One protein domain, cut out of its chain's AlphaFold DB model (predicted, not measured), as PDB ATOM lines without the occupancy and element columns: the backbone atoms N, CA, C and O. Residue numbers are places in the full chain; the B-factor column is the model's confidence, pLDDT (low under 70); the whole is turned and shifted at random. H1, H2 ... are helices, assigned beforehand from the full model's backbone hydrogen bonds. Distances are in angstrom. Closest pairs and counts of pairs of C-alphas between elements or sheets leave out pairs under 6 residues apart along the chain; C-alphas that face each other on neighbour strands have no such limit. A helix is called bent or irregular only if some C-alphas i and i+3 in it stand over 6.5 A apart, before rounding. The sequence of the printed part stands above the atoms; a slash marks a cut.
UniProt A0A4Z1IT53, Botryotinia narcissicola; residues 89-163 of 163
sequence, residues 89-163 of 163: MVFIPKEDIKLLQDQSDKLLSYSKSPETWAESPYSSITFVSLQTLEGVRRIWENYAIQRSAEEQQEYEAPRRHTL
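AT A GLANCE: This is residues 89 to 163 of the 163 residues of a protein of Botryotinia narcissicola (UniProt A0A4Z1IT53). Two long helices, H1 and H3, run opposite ways as a loose V, closest where Ala 144 at the end of H3 meets Gln 101 of H1 and opening from there toward the end where H1 finishes and H3 starts; short H2 and a long link join them across that open end. Beyond the other end of H3, H4 sticks out with residues 149 to 154 and 156 to 160, touching no helix. The printed part has 75 residues with four named helices, H1 to H4 in chain order, and no named strand; the class is all helix. It is loose, with a radius of gyration of the C-alphas of 15.0 A, and elongated, spanning 42 by 24 by 20 A.

IN THESE COORDINATES: Find C-alpha 94 at (-11.122, 53.634, -28.709); from there H1, residues 94 to 110, runs 25.5 A. H1 is neither bent nor irregular, but only just: C-alphas 95 and 98 are 6.5 A apart. Next comes H2, residues 114 to 118. Look then for C-alpha 130 at (-39.518, 40.070, -18.931), where H3, residues 130 to 144, begins its 20.5 A. H4, residues 149 to 160, covers 16.2 A and ends at C-alpha 160, (-19.961, 56.535, -44.075); it is only just irregular, with C-alphas 155 and 158 6.9 A apart.

HOW THE PARTS SIT: Start at H1, which touches H3: their closest C-alphas, Gln 101 and Ala 144, are 4.5 A apart. Their tilt is shallow at 33 degrees, only just short of steep, opposite ways. H2 is close to but not clearly touching H1, closest C-alphas Tyr 110 and Trp 117 at 5.1 A, and likewise H3, Pro 114 and Leu 130 at 6.7 A. H4 is apart from H1, H2 and H3. Every O i to N i+4 pair is within hydrogen-bond range in H2, against 11 of 13 in H1, 10 of 11 in H3 and 6 of 8 in H4.

THE WHOLE: The farthest C-alphas, Glu 119 and Leu 163, are 44.9 A apart. The printed part has no cut; the H2 to H3 link is long, the other two tight. Mean pLDDT of the printed part is 72.1; look for values under 70 at residues 89 to 96, 124 to 125, 148 to 150 and 152 to 163.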
ATOM      1  N   MET A  89     -24.114  59.139 -28.990       38.41
ATOM      2  CA  MET A  89     -23.459  59.503 -30.265       38.41
ATOM      3  C   MET A  89     -22.419  60.600 -29.980       38.41
ATOM      4  O   MET A  89     -22.414  61.680 -30.560       38.41
ATOM      5  N   VAL A  90     -21.554  60.341 -29.014       38.41
ATOM      6  CA  VAL A  90     -20.214  60.874 -28.966       38.41
ATOM      7  C   VAL A  90     -19.396  59.764 -29.566       38.41
ATOM      8  O   VAL A  90     -19.627  58.588 -29.303       38.41
ATOM      9  N   PHE A  91     -18.490  60.146 -30.443       42.00
ATOM     10  CA  PHE A  91     -17.377  59.317 -30.844       42.00
ATOM     11  C   PHE A  91     -16.816  58.634 -29.590       42.00
ATOM     12  O   PHE A  91     -16.121  59.303 -28.836       42.00
ATOM     13  N   ILE A  92     -17.196  57.377 -29.311       50.47
ATOM     14  CA  ILE A  92     -16.672  56.644 -28.158       50.47
ATOM     15  C   ILE A  92     -15.209  56.433 -28.516       50.47
ATOM     16  O   ILE A  92     -14.928  55.700 -29.473       50.47
ATOM     17  N   PRO A  93     -14.281  57.136 -27.848       55.53
ATOM     18  CA  PRO A  93     -12.876  56.981 -28.145       55.53
ATOM     19  C   PRO A  93     -12.514  55.506 -28.008       55.53
ATOM     20  O   PRO A  93     -13.126  54.763 -27.235       55.53
ATOM     21  N   LYS A  94     -11.523  55.046 -28.770       63.09
ATOM     22  CA  LYS A  94     -11.122  53.634 -28.709       63.09
ATOM     23  C   LYS A  94     -10.742  53.222 -27.283       63.09
ATOM     24  O   LYS A  94     -10.933  52.059 -26.935       63.09
ATOM     25  N   GLU A  95     -10.251  54.162 -26.472       64.19
ATOM     26  CA  GLU A  95      -9.988  53.939 -25.051       64.19
ATOM     27  C   GLU A  95     -11.241  53.608 -24.215       64.19
ATOM     28  O   GLU A  95     -11.138  52.805 -23.288       64.19
ATOM     29  N   ASP A  96     -12.424  54.107 -24.588       62.25
ATOM     30  CA  ASP A  96     -13.671  53.943 -23.826       62.25
ATOM     31  C   ASP A  96     -14.547  52.782 -24.327       62.25
ATOM     32  O   ASP A  96     -15.435  52.314 -23.610       62.25
ATOM     33  N   ILE A  97     -14.278  52.244 -25.526       71.75
ATOM     34  CA  ILE A  97     -14.969  51.046 -26.049       71.75
ATOM     35  C   ILE A  97     -14.809  49.867 -25.089       71.75
ATOM     36  O   ILE A  97     -15.765  49.131 -24.846       71.75
ATOM     37  N   LYS A  98     -13.616  49.709 -24.509       77.38
ATOM     38  CA  LYS A  98     -13.354  48.642 -23.545       77.38
ATOM     39  C   LYS A  98     -14.200  48.807 -22.284       77.38
ATOM     40  O   LYS A  98     -14.758  47.832 -21.798       77.38
ATOM     41  N   LEU A  99     -14.346  50.037 -21.788       74.94
ATOM     42  CA  LEU A  99     -15.195  50.322 -20.634       74.94
ATOM     43  C   LEU A  99     -16.660  49.973 -20.926       74.94
ATOM     44  O   LEU A  99     -17.326  49.371 -20.086       74.94
ATOM     45  N   LEU A 100     -17.151  50.310 -22.123       72.12
ATOM     46  CA  LEU A 100     -18.506  49.965 -22.551       72.12
ATOM     47  C   LEU A 100     -18.709  48.449 -22.671       72.12
ATOM     48  O   LEU A 100     -19.752  47.945 -22.252       72.12
ATOM     49  N   GLN A 101     -17.730  47.727 -23.213       80.06
ATOM     50  CA  GLN A 101     -17.740  46.265 -23.303       80.06
ATOM     51  C   GLN A 101     -17.762  45.628 -21.913       80.06
ATOM     52  O   GLN A 101     -18.686  44.880 -21.604       80.06
ATOM     53  N   ASP A 102     -16.824  46.014 -21.044       80.50
ATOM     54  CA  ASP A 102     -16.719  45.518 -19.668       80.50
ATOM     55  C   ASP A 102     -18.014  45.787 -18.877       80.50
ATOM     56  O   ASP A 102     -18.465  44.962 -18.077       80.50
ATOM     57  N   GLN A 103     -18.630  46.952 -19.095       81.81
ATOM     58  CA  GLN A 103     -19.900  47.303 -18.472       81.81
ATOM     59  C   GLN A 103     -21.059  46.478 -19.041       81.81
ATOM     60  O   GLN A 103     -21.876  45.968 -18.275       81.81
ATOM     61  N   SER A 104     -21.113  46.296 -20.359       81.56
ATOM     62  CA  SER A 104     -22.142  45.484 -21.015       81.56
ATOM     63  C   SER A 104     -22.065  44.026 -20.561       81.56
ATOM     64  O   SER A 104     -23.089  43.455 -20.198       81.56
ATOM     65  N   ASP A 105     -20.864  43.457 -20.439       85.56
ATOM     66  CA  ASP A 105     -20.648  42.109 -19.900       85.56
ATOM     67  C   ASP A 105     -21.175  41.958 -18.468       85.56
ATOM     68  O   ASP A 105     -21.846  40.973 -18.132       85.56
ATOM     69  N   LYS A 106     -20.936  42.958 -17.609       87.06
ATOM     70  CA  LYS A 106     -21.495  42.968 -16.249       87.06
ATOM     71  C   LYS A 106     -23.019  42.985 -16.271       87.06
ATOM     72  O   LYS A 106     -23.640  42.180 -15.577       87.06
ATOM     73  N   LEU A 107     -23.631  43.859 -17.066       84.50
ATOM     74  CA  LEU A 107     -25.090  43.962 -17.170       84.50
ATOM     75  C   LEU A 107     -25.707  42.675 -17.729       84.50
ATOM     76  O   LEU A 107     -26.741  42.219 -17.241       84.50
ATOM     77  N   LEU A 108     -25.041  42.023 -18.686       89.56
ATOM     78  CA  LEU A 108     -25.424  40.701 -19.186       89.56
ATOM     79  C   LEU A 108     -25.379  39.622 -18.105       89.56
ATOM     80  O   LEU A 108     -26.214  38.716 -18.108       89.56
ATOM     81  N   SER A 109     -24.437  39.701 -17.167       91.75
ATOM     82  CA  SER A 109     -24.359  38.731 -16.072       91.75
ATOM     83  C   SER A 109     -25.560  38.817 -15.120       91.75
ATOM     84  O   SER A 109     -26.024  37.775 -14.649       91.75
ATOM     85  N   TYR A 110     -26.096  40.027 -14.913       91.31
ATOM     86  CA  TYR A 110     -27.215  40.318 -14.007       91.31
ATOM     87  C   TYR A 110     -28.598  40.251 -14.663       91.31
ATOM     88  O   TYR A 110     -29.606  40.205 -13.971       91.31
ATOM     89  N   SER A 111     -28.675  40.236 -15.991       89.38
ATOM     90  CA  SER A 111     -29.938  40.301 -16.742       89.38
ATOM     91  C   SER A 111     -30.420  38.950 -17.263       89.38
ATOM     92  O   SER A 111     -31.023  38.868 -18.331       89.38
ATOM     93  N   LYS A 112     -30.113  37.863 -16.549       91.06
ATOM     94  CA  LYS A 112     -30.557  36.512 -16.933       91.06
ATOM     95  C   LYS A 112     -32.040  36.302 -16.640       91.06
ATOM     96  O   LYS A 112     -32.715  35.588 -17.372       91.06
ATOM     97  N   SER A 113     -32.520  36.919 -15.568       90.25
ATOM     98  CA  SER A 113     -33.922  36.960 -15.180       90.25
ATOM     99  C   SER A 113     -34.215  38.217 -14.344       90.25
ATOM    100  O   SER A 113     -33.276  38.821 -13.805       90.25
ATOM    101  N   PRO A 114     -35.491  38.620 -14.206       86.62
ATOM    102  CA  PRO A 114     -35.883  39.742 -13.353       86.62
ATOM    103  C   PRO A 114     -35.412  39.583 -11.903       86.62
ATOM    104  O   PRO A 114     -35.011  40.558 -11.274       86.62
ATOM    105  N   GLU A 115     -35.391  38.353 -11.392       90.69
ATOM    106  CA  GLU A 115     -34.944  38.034 -10.034       90.69
ATOM    107  C   GLU A 115     -33.441  38.295  -9.880       90.69
ATOM    108  O   GLU A 115     -33.029  39.019  -8.976       90.69
ATOM    109  N   THR A 116     -32.620  37.804 -10.820       91.69
ATOM    110  CA  THR A 116     -31.167  38.068 -10.802       91.69
ATOM    111  C   THR A 116     -30.836  39.552 -10.955       91.69
ATOM    112  O   THR A 116     -29.819  40.018 -10.444       91.69
ATOM    113  N   TRP A 117     -31.707  40.304 -11.633       88.94
ATOM    114  CA  TRP A 117     -31.556  41.745 -11.789       88.94
ATOM    115  C   TRP A 117     -31.895  42.494 -10.497       88.94
ATOM    116  O   TRP A 117     -31.157  43.397 -10.098       88.94
ATOM    117  N   ALA A 118     -32.972  42.098  -9.816       86.00
ATOM    118  CA  ALA A 118     -33.403  42.690  -8.550       86.00
ATOM    119  C   ALA A 118     -32.383  42.489  -7.413       86.00
ATOM    120  O   ALA A 118     -32.304  43.312  -6.506       86.00
ATOM    121  N   GLU A 119     -31.571  41.434  -7.476       88.25
ATOM    122  CA  GLU A 119     -30.463  41.194  -6.537       88.25
ATOM    123  C   GLU A 119     -29.167  41.928  -6.925       88.25
ATOM    124  O   GLU A 119     -28.184  41.919  -6.178       88.25
ATOM    125  N   SER A 120     -29.135  42.565  -8.097       85.56
ATOM    126  CA  SER A 120     -27.934  43.217  -8.608       85.56
ATOM    127  C   SER A 120     -27.712  44.610  -8.000       85.56
ATOM    128  O   SER A 120     -28.650  45.253  -7.512       85.56
ATOM    129  N   PRO A 121     -26.486  45.158  -8.122       79.56
ATOM    130  CA  PRO A 121     -26.214  46.560  -7.805       79.56
ATOM    131  C   PRO A 121     -27.038  47.566  -8.633       79.56
ATOM    132  O   PRO A 121     -27.079  48.740  -8.281       79.56
ATOM    133  N   TYR A 122     -27.681  47.123  -9.721       76.62
ATOM    134  CA  TYR A 122     -28.494  47.944 -10.627       76.62
ATOM    135  C   TYR A 122     -30.000  47.816 -10.372       76.62
ATOM    136  O   TYR A 122     -30.802  48.301 -11.167       76.62
ATOM    137  N   SER A 123     -30.395  47.189  -9.263       76.75
ATOM    138  CA  SER A 123     -31.796  46.972  -8.877       76.75
ATOM    139  C   SER A 123     -32.625  48.251  -8.724       76.75
ATOM    140  O   SER A 123     -33.851  48.188  -8.746       76.75
ATOM    141  N   SER A 124     -31.986  49.424  -8.638       64.94
ATOM    142  CA  SER A 124     -32.665  50.722  -8.725       64.94
ATOM    143  C   SER A 124     -33.340  50.961 -10.080       64.94
ATOM    144  O   SER A 124     -34.286  51.739 -10.164       64.94
ATOM    145  N   ILE A 125     -32.872  50.306 -11.145       67.56
ATOM    146  CA  ILE A 125     -33.535  50.280 -12.449       67.56
ATOM    147  C   ILE A 125     -34.515  49.112 -12.425       67.56
ATOM    148  O   ILE A 125     -34.107  47.966 -12.265       67.56
ATOM    149  N   THR A 126     -35.806  49.375 -12.600       73.75
ATOM    150  CA  THR A 126     -36.823  48.315 -12.600       73.75
ATOM    151  C   THR A 126     -37.311  48.034 -14.014       73.75
ATOM    152  O   THR A 126     -37.700  48.946 -14.741       73.75
ATOM    153  N   PHE A 127     -37.344  46.757 -14.396       73.38
ATOM    154  CA  PHE A 127     -37.979  46.310 -15.631       73.38
ATOM    155  C   PHE A 127     -39.399  45.833 -15.338       73.38
ATOM    156  O   PHE A 127     -39.604  44.905 -14.560       73.38
ATOM    157  N   VAL A 128     -40.383  46.465 -15.979       70.25
ATOM    158  CA  VAL A 128     -41.811  46.178 -15.754       70.25
ATOM    159  C   VAL A 128     -42.230  44.830 -16.362       70.25
ATOM    160  O   VAL A 128     -43.207  44.229 -15.922       70.25
ATOM    161  N   SER A 129     -41.495  44.324 -17.361       77.12
ATOM    162  CA  SER A 129     -41.767  43.029 -17.992       77.12
ATOM    163  C   SER A 129     -40.490  42.266 -18.353       77.12
ATOM    164  O   SER A 129     -39.448  42.869 -18.626       77.12
ATOM    165  N   LEU A 130     -40.593  40.932 -18.427       81.94
ATOM    166  CA  LEU A 130     -39.518  40.070 -18.931       81.94
ATOM    167  C   LEU A 130     -39.122  40.448 -20.366       81.94
ATOM    168  O   LEU A 130     -37.940  40.498 -20.679       81.94
ATOM    169  N   GLN A 131     -40.099  40.787 -21.211       76.62
ATOM    170  CA  GLN A 131     -39.863  41.185 -22.602       76.62
ATOM    171  C   GLN A 131     -38.987  42.438 -22.696       76.62
ATOM    172  O   GLN A 131     -38.105  42.520 -23.548       76.62
ATOM    173  N   THR A 132     -39.198  43.403 -21.795       72.50
ATOM    174  CA  THR A 132     -38.360  44.601 -21.705       72.50
ATOM    175  C   THR A 132     -36.930  44.231 -21.324       72.50
ATOM    176  O   THR A 132     -35.999  44.665 -21.997       72.50
ATOM    177  N   LEU A 133     -36.747  43.394 -20.297       79.44
ATOM    178  CA  LEU A 133     -35.425  42.927 -19.876       79.44
ATOM    179  C   LEU A 133     -34.699  42.174 -21.003       79.44
ATOM    180  O   LEU A 133     -33.528  42.436 -21.254       79.44
ATOM    181  N   GLU A 134     -35.387  41.282 -21.716       78.88
ATOM    182  CA  GLU A 134     -34.831  40.542 -22.856       78.88
ATOM    183  C   GLU A 134     -34.457  41.459 -24.025       78.88
ATOM    184  O   GLU A 134     -33.394  41.300 -24.629       78.88
ATOM    185  N   GLY A 135     -35.309  42.438 -24.343       73.81
ATOM    186  CA  GLY A 135     -35.028  43.437 -25.371       73.81
ATOM    187  C   GLY A 135     -33.792  44.265 -25.028       73.81
ATOM    188  O   GLY A 135     -32.911  44.440 -25.869       73.81
ATOM    189  N   VAL A 136     -33.688  44.693 -23.769       73.56
ATOM    190  CA  VAL A 136     -32.531  45.426 -23.257       73.56
ATOM    191  C   VAL A 136     -31.257  44.581 -23.295       73.56
ATOM    192  O   VAL A 136     -30.214  45.021 -23.782       73.56
ATOM    193  N   ARG A 137     -31.361  43.328 -22.854       84.62
ATOM    194  CA  ARG A 137     -30.267  42.363 -22.865       84.62
ATOM    195  C   ARG A 137     -29.666  42.185 -24.261       84.62
ATOM    196  O   ARG A 137     -28.448  42.214 -24.390       84.62
ATOM    197  N   ARG A 138     -30.491  42.064 -25.307       76.69
ATOM    198  CA  ARG A 138     -30.020  41.920 -26.702       76.69
ATOM    199  C   ARG A 138     -29.145  43.086 -27.169       76.69
ATOM    200  O   ARG A 138     -28.256  42.906 -27.995       76.69
ATOM    201  N   ILE A 139     -29.371  44.290 -26.650       73.94
ATOM    202  CA  ILE A 139     -28.536  45.455 -26.971       73.94
ATOM    203  C   ILE A 139     -27.182  45.329 -26.282       73.94
ATOM    204  O   ILE A 139     -26.151  45.552 -26.909       73.94
ATOM    205  N   TRP A 140     -27.173  44.941 -25.005       79.38
ATOM    206  CA  TRP A 140     -25.928  44.700 -24.282       79.38
ATOM    207  C   TRP A 140     -25.126  43.559 -24.908       79.38
ATOM    208  O   TRP A 140     -23.908  43.667 -24.973       79.38
ATOM    209  N   GLU A 141     -25.778  42.533 -25.465       81.38
ATOM    210  CA  GLU A 141     -25.113  41.494 -26.267       81.38
ATOM    211  C   GLU A 141     -24.374  42.114 -27.459       81.38
ATOM    212  O   GLU A 141     -23.214  41.791 -27.691       81.38
ATOM    213  N   ASN A 142     -24.974  43.080 -28.162       75.75
ATOM    214  CA  ASN A 142     -24.317  43.754 -29.287       75.75
ATOM    215  C   ASN A 142     -23.090  44.585 -28.883       75.75
ATOM    216  O   ASN A 142     -22.149  44.701 -29.682       75.75
ATOM    217  N   TYR A 143     -23.113  45.169 -27.681       72.94
ATOM    218  CA  TYR A 143     -22.031  45.999 -27.144       72.94
ATOM    219  C   TYR A 143     -20.936  45.205 -26.437       72.94
ATOM    220  O   TYR A 143     -19.787  45.633 -26.459       72.94
ATOM    221  N   ALA A 144     -21.262  44.044 -25.871       78.38
ATOM    222  CA  ALA A 144     -20.303  43.109 -25.292       78.38
ATOM    223  C   ALA A 144     -19.386  42.469 -26.350       78.38
ATOM    224  O   ALA A 144     -18.264  42.067 -26.046       78.38
ATOM    225  N   ILE A 145     -19.831  42.388 -27.611       79.06
ATOM    226  CA  ILE A 145     -19.026  41.797 -28.686       79.06
ATOM    227  C   ILE A 145     -17.733  42.597 -28.891       79.06
ATOM    228  O   ILE A 145     -17.740  43.770 -29.282       79.06
ATOM    229  N   GLN A 146     -16.607  41.905 -28.720       71.88
ATOM    230  CA  GLN A 146     -15.301  42.357 -29.182       71.88
ATOM    231  C   GLN A 146     -15.162  42.048 -30.670       71.88
ATOM    232  O   GLN A 146     -14.832  40.930 -31.058       71.88
ATOM    233  N   ARG A 147     -15.449  43.046 -31.506       72.75
ATOM    234  CA  ARG A 147     -15.244  42.951 -32.954       72.75
ATOM    235  C   ARG A 147     -13.762  43.118 -33.272       72.75
ATOM    236  O   ARG A 147     -13.086  43.979 -32.702       72.75
ATOM    237  N   SER A 148     -13.265  42.315 -34.202       69.00
ATOM    238  CA  SER A 148     -11.963  42.539 -34.826       69.00
ATOM    239  C   SER A 148     -11.937  43.883 -35.569       69.00
ATOM    240  O   SER A 148     -12.974  44.471 -35.879       69.00
ATOM    241  N   ALA A 149     -10.741  44.385 -35.886       66.19
ATOM    242  CA  ALA A 149     -10.603  45.640 -36.629       66.19
ATOM    243  C   ALA A 149     -11.284  45.592 -38.014       66.19
ATOM    244  O   ALA A 149     -11.773  46.617 -38.489       66.19
ATOM    245  N   GLU A 150     -11.333  44.411 -38.631       69.00
ATOM    246  CA  GLU A 150     -11.944  44.153 -39.939       69.00
ATOM    247  C   GLU A 150     -13.477  44.172 -39.844       69.00
ATOM    248  O   GLU A 150     -14.128  44.926 -40.566       69.00
ATOM    249  N   GLU A 151     -14.051  43.456 -38.873       70.38
ATOM    250  CA  GLU A 151     -15.498  43.459 -38.601       70.38
ATOM    251  C   GLU A 151     -16.001  44.846 -38.180       70.38
ATOM    252  O   GLU A 151     -17.104  45.262 -38.538       70.38
ATOM    253  N   GLN A 152     -15.188  45.591 -37.426       64.69
ATOM    254  CA  GLN A 152     -15.509  46.957 -37.026       64.69
ATOM    255  C   GLN A 152     -15.533  47.899 -38.241       64.69
ATOM    256  O   GLN A 152     -16.444  48.719 -38.363       64.69
ATOM    257  N   GLN A 153     -14.569  47.770 -39.161       63.09
ATOM    258  CA  GLN A 153     -14.550  48.541 -40.408       63.09
ATOM    259  C   GLN A 153     -15.751  48.219 -41.298       63.09
ATOM    260  O   GLN A 153     -16.360  49.141 -41.836       63.09
ATOM    261  N   GLU A 154     -16.124  46.947 -41.419       69.38
ATOM    262  CA  GLU A 154     -17.306  46.524 -42.172       69.38
ATOM    263  C   GLU A 154     -18.603  47.057 -41.543       69.38
ATOM    264  O   GLU A 154     -19.463  47.581 -42.245       69.38
ATOM    265  N   TYR A 155     -18.719  47.031 -40.213       63.34
ATOM    266  CA  TYR A 155     -19.867  47.582 -39.487       63.34
ATOM    267  C   TYR A 155     -19.969  49.122 -39.572       63.34
ATOM    268  O   TYR A 155     -21.043  49.714 -39.411       63.34
ATOM    269  N   GLU A 156     -18.853  49.815 -39.799       59.00
ATOM    270  CA  GLU A 156     -18.803  51.270 -39.994       59.00
ATOM    271  C   GLU A 156     -18.948  51.697 -41.465       59.00
ATOM    272  O   GLU A 156     -19.412  52.809 -41.724       59.00
ATOM    273  N   ALA A 157     -18.586  50.844 -42.427       52.66
ATOM    274  CA  ALA A 157     -18.549  51.184 -43.852       52.66
ATOM    275  C   ALA A 157     -19.902  51.661 -44.427       52.66
ATOM    276  O   ALA A 157     -19.917  52.713 -45.073       52.66
ATOM    277  N   PRO A 158     -21.056  51.019 -44.146       54.53
ATOM    278  CA  PRO A 158     -22.361  51.497 -44.607       54.53
ATOM    279  C   PRO A 158     -22.738  52.870 -44.040       54.53
ATOM    280  O   PRO A 158     -23.434  53.638 -44.697       54.53
ATOM    281  N   ARG A 159     -22.261  53.200 -42.830       48.84
ATOM    282  CA  ARG A 159     -22.585  54.452 -42.125       48.84
ATOM    283  C   ARG A 159     -21.806  55.665 -42.643       48.84
ATOM    284  O   ARG A 159     -22.167  56.787 -42.310       48.84
ATOM    285  N   ARG A 160     -20.761  55.458 -43.456       44.00
ATOM    286  CA  ARG A 160     -19.961  56.535 -44.075       44.00
ATOM    287  C   ARG A 160     -20.426  56.921 -45.480       44.00
ATOM    288  O   ARG A 160     -20.043  57.980 -45.956       44.00
ATOM    289  N   HIS A 161     -21.233  56.089 -46.139       41.47
ATOM    290  CA  HIS A 161     -21.700  56.336 -47.510       41.47
ATOM    291  C   HIS A 161     -22.950  57.230 -47.604       41.47
ATOM    292  O   HIS A 161     -23.378  57.556 -48.708       41.47
ATOM    293  N   THR A 162     -23.528  57.628 -46.471       40.28
ATOM    294  CA  THR A 162     -24.730  58.475 -46.372       40.28
ATOM    295  C   THR A 162     -24.452  59.909 -45.896       40.28
ATOM    296  O   THR A 162     -25.400  60.618 -45.559       40.28
ATOM    297  N   LEU A 163     -23.187  60.351 -45.894       35.25
ATOM    298  CA  LEU A 163     -22.784  61.748 -45.670       35.25
ATOM    299  C   LEU A 163     -22.310  62.409 -46.967       35.25
ATOM    300  O   LEU A 163     -21.551  61.750 -47.714       35.25
TER     301      LEU A 163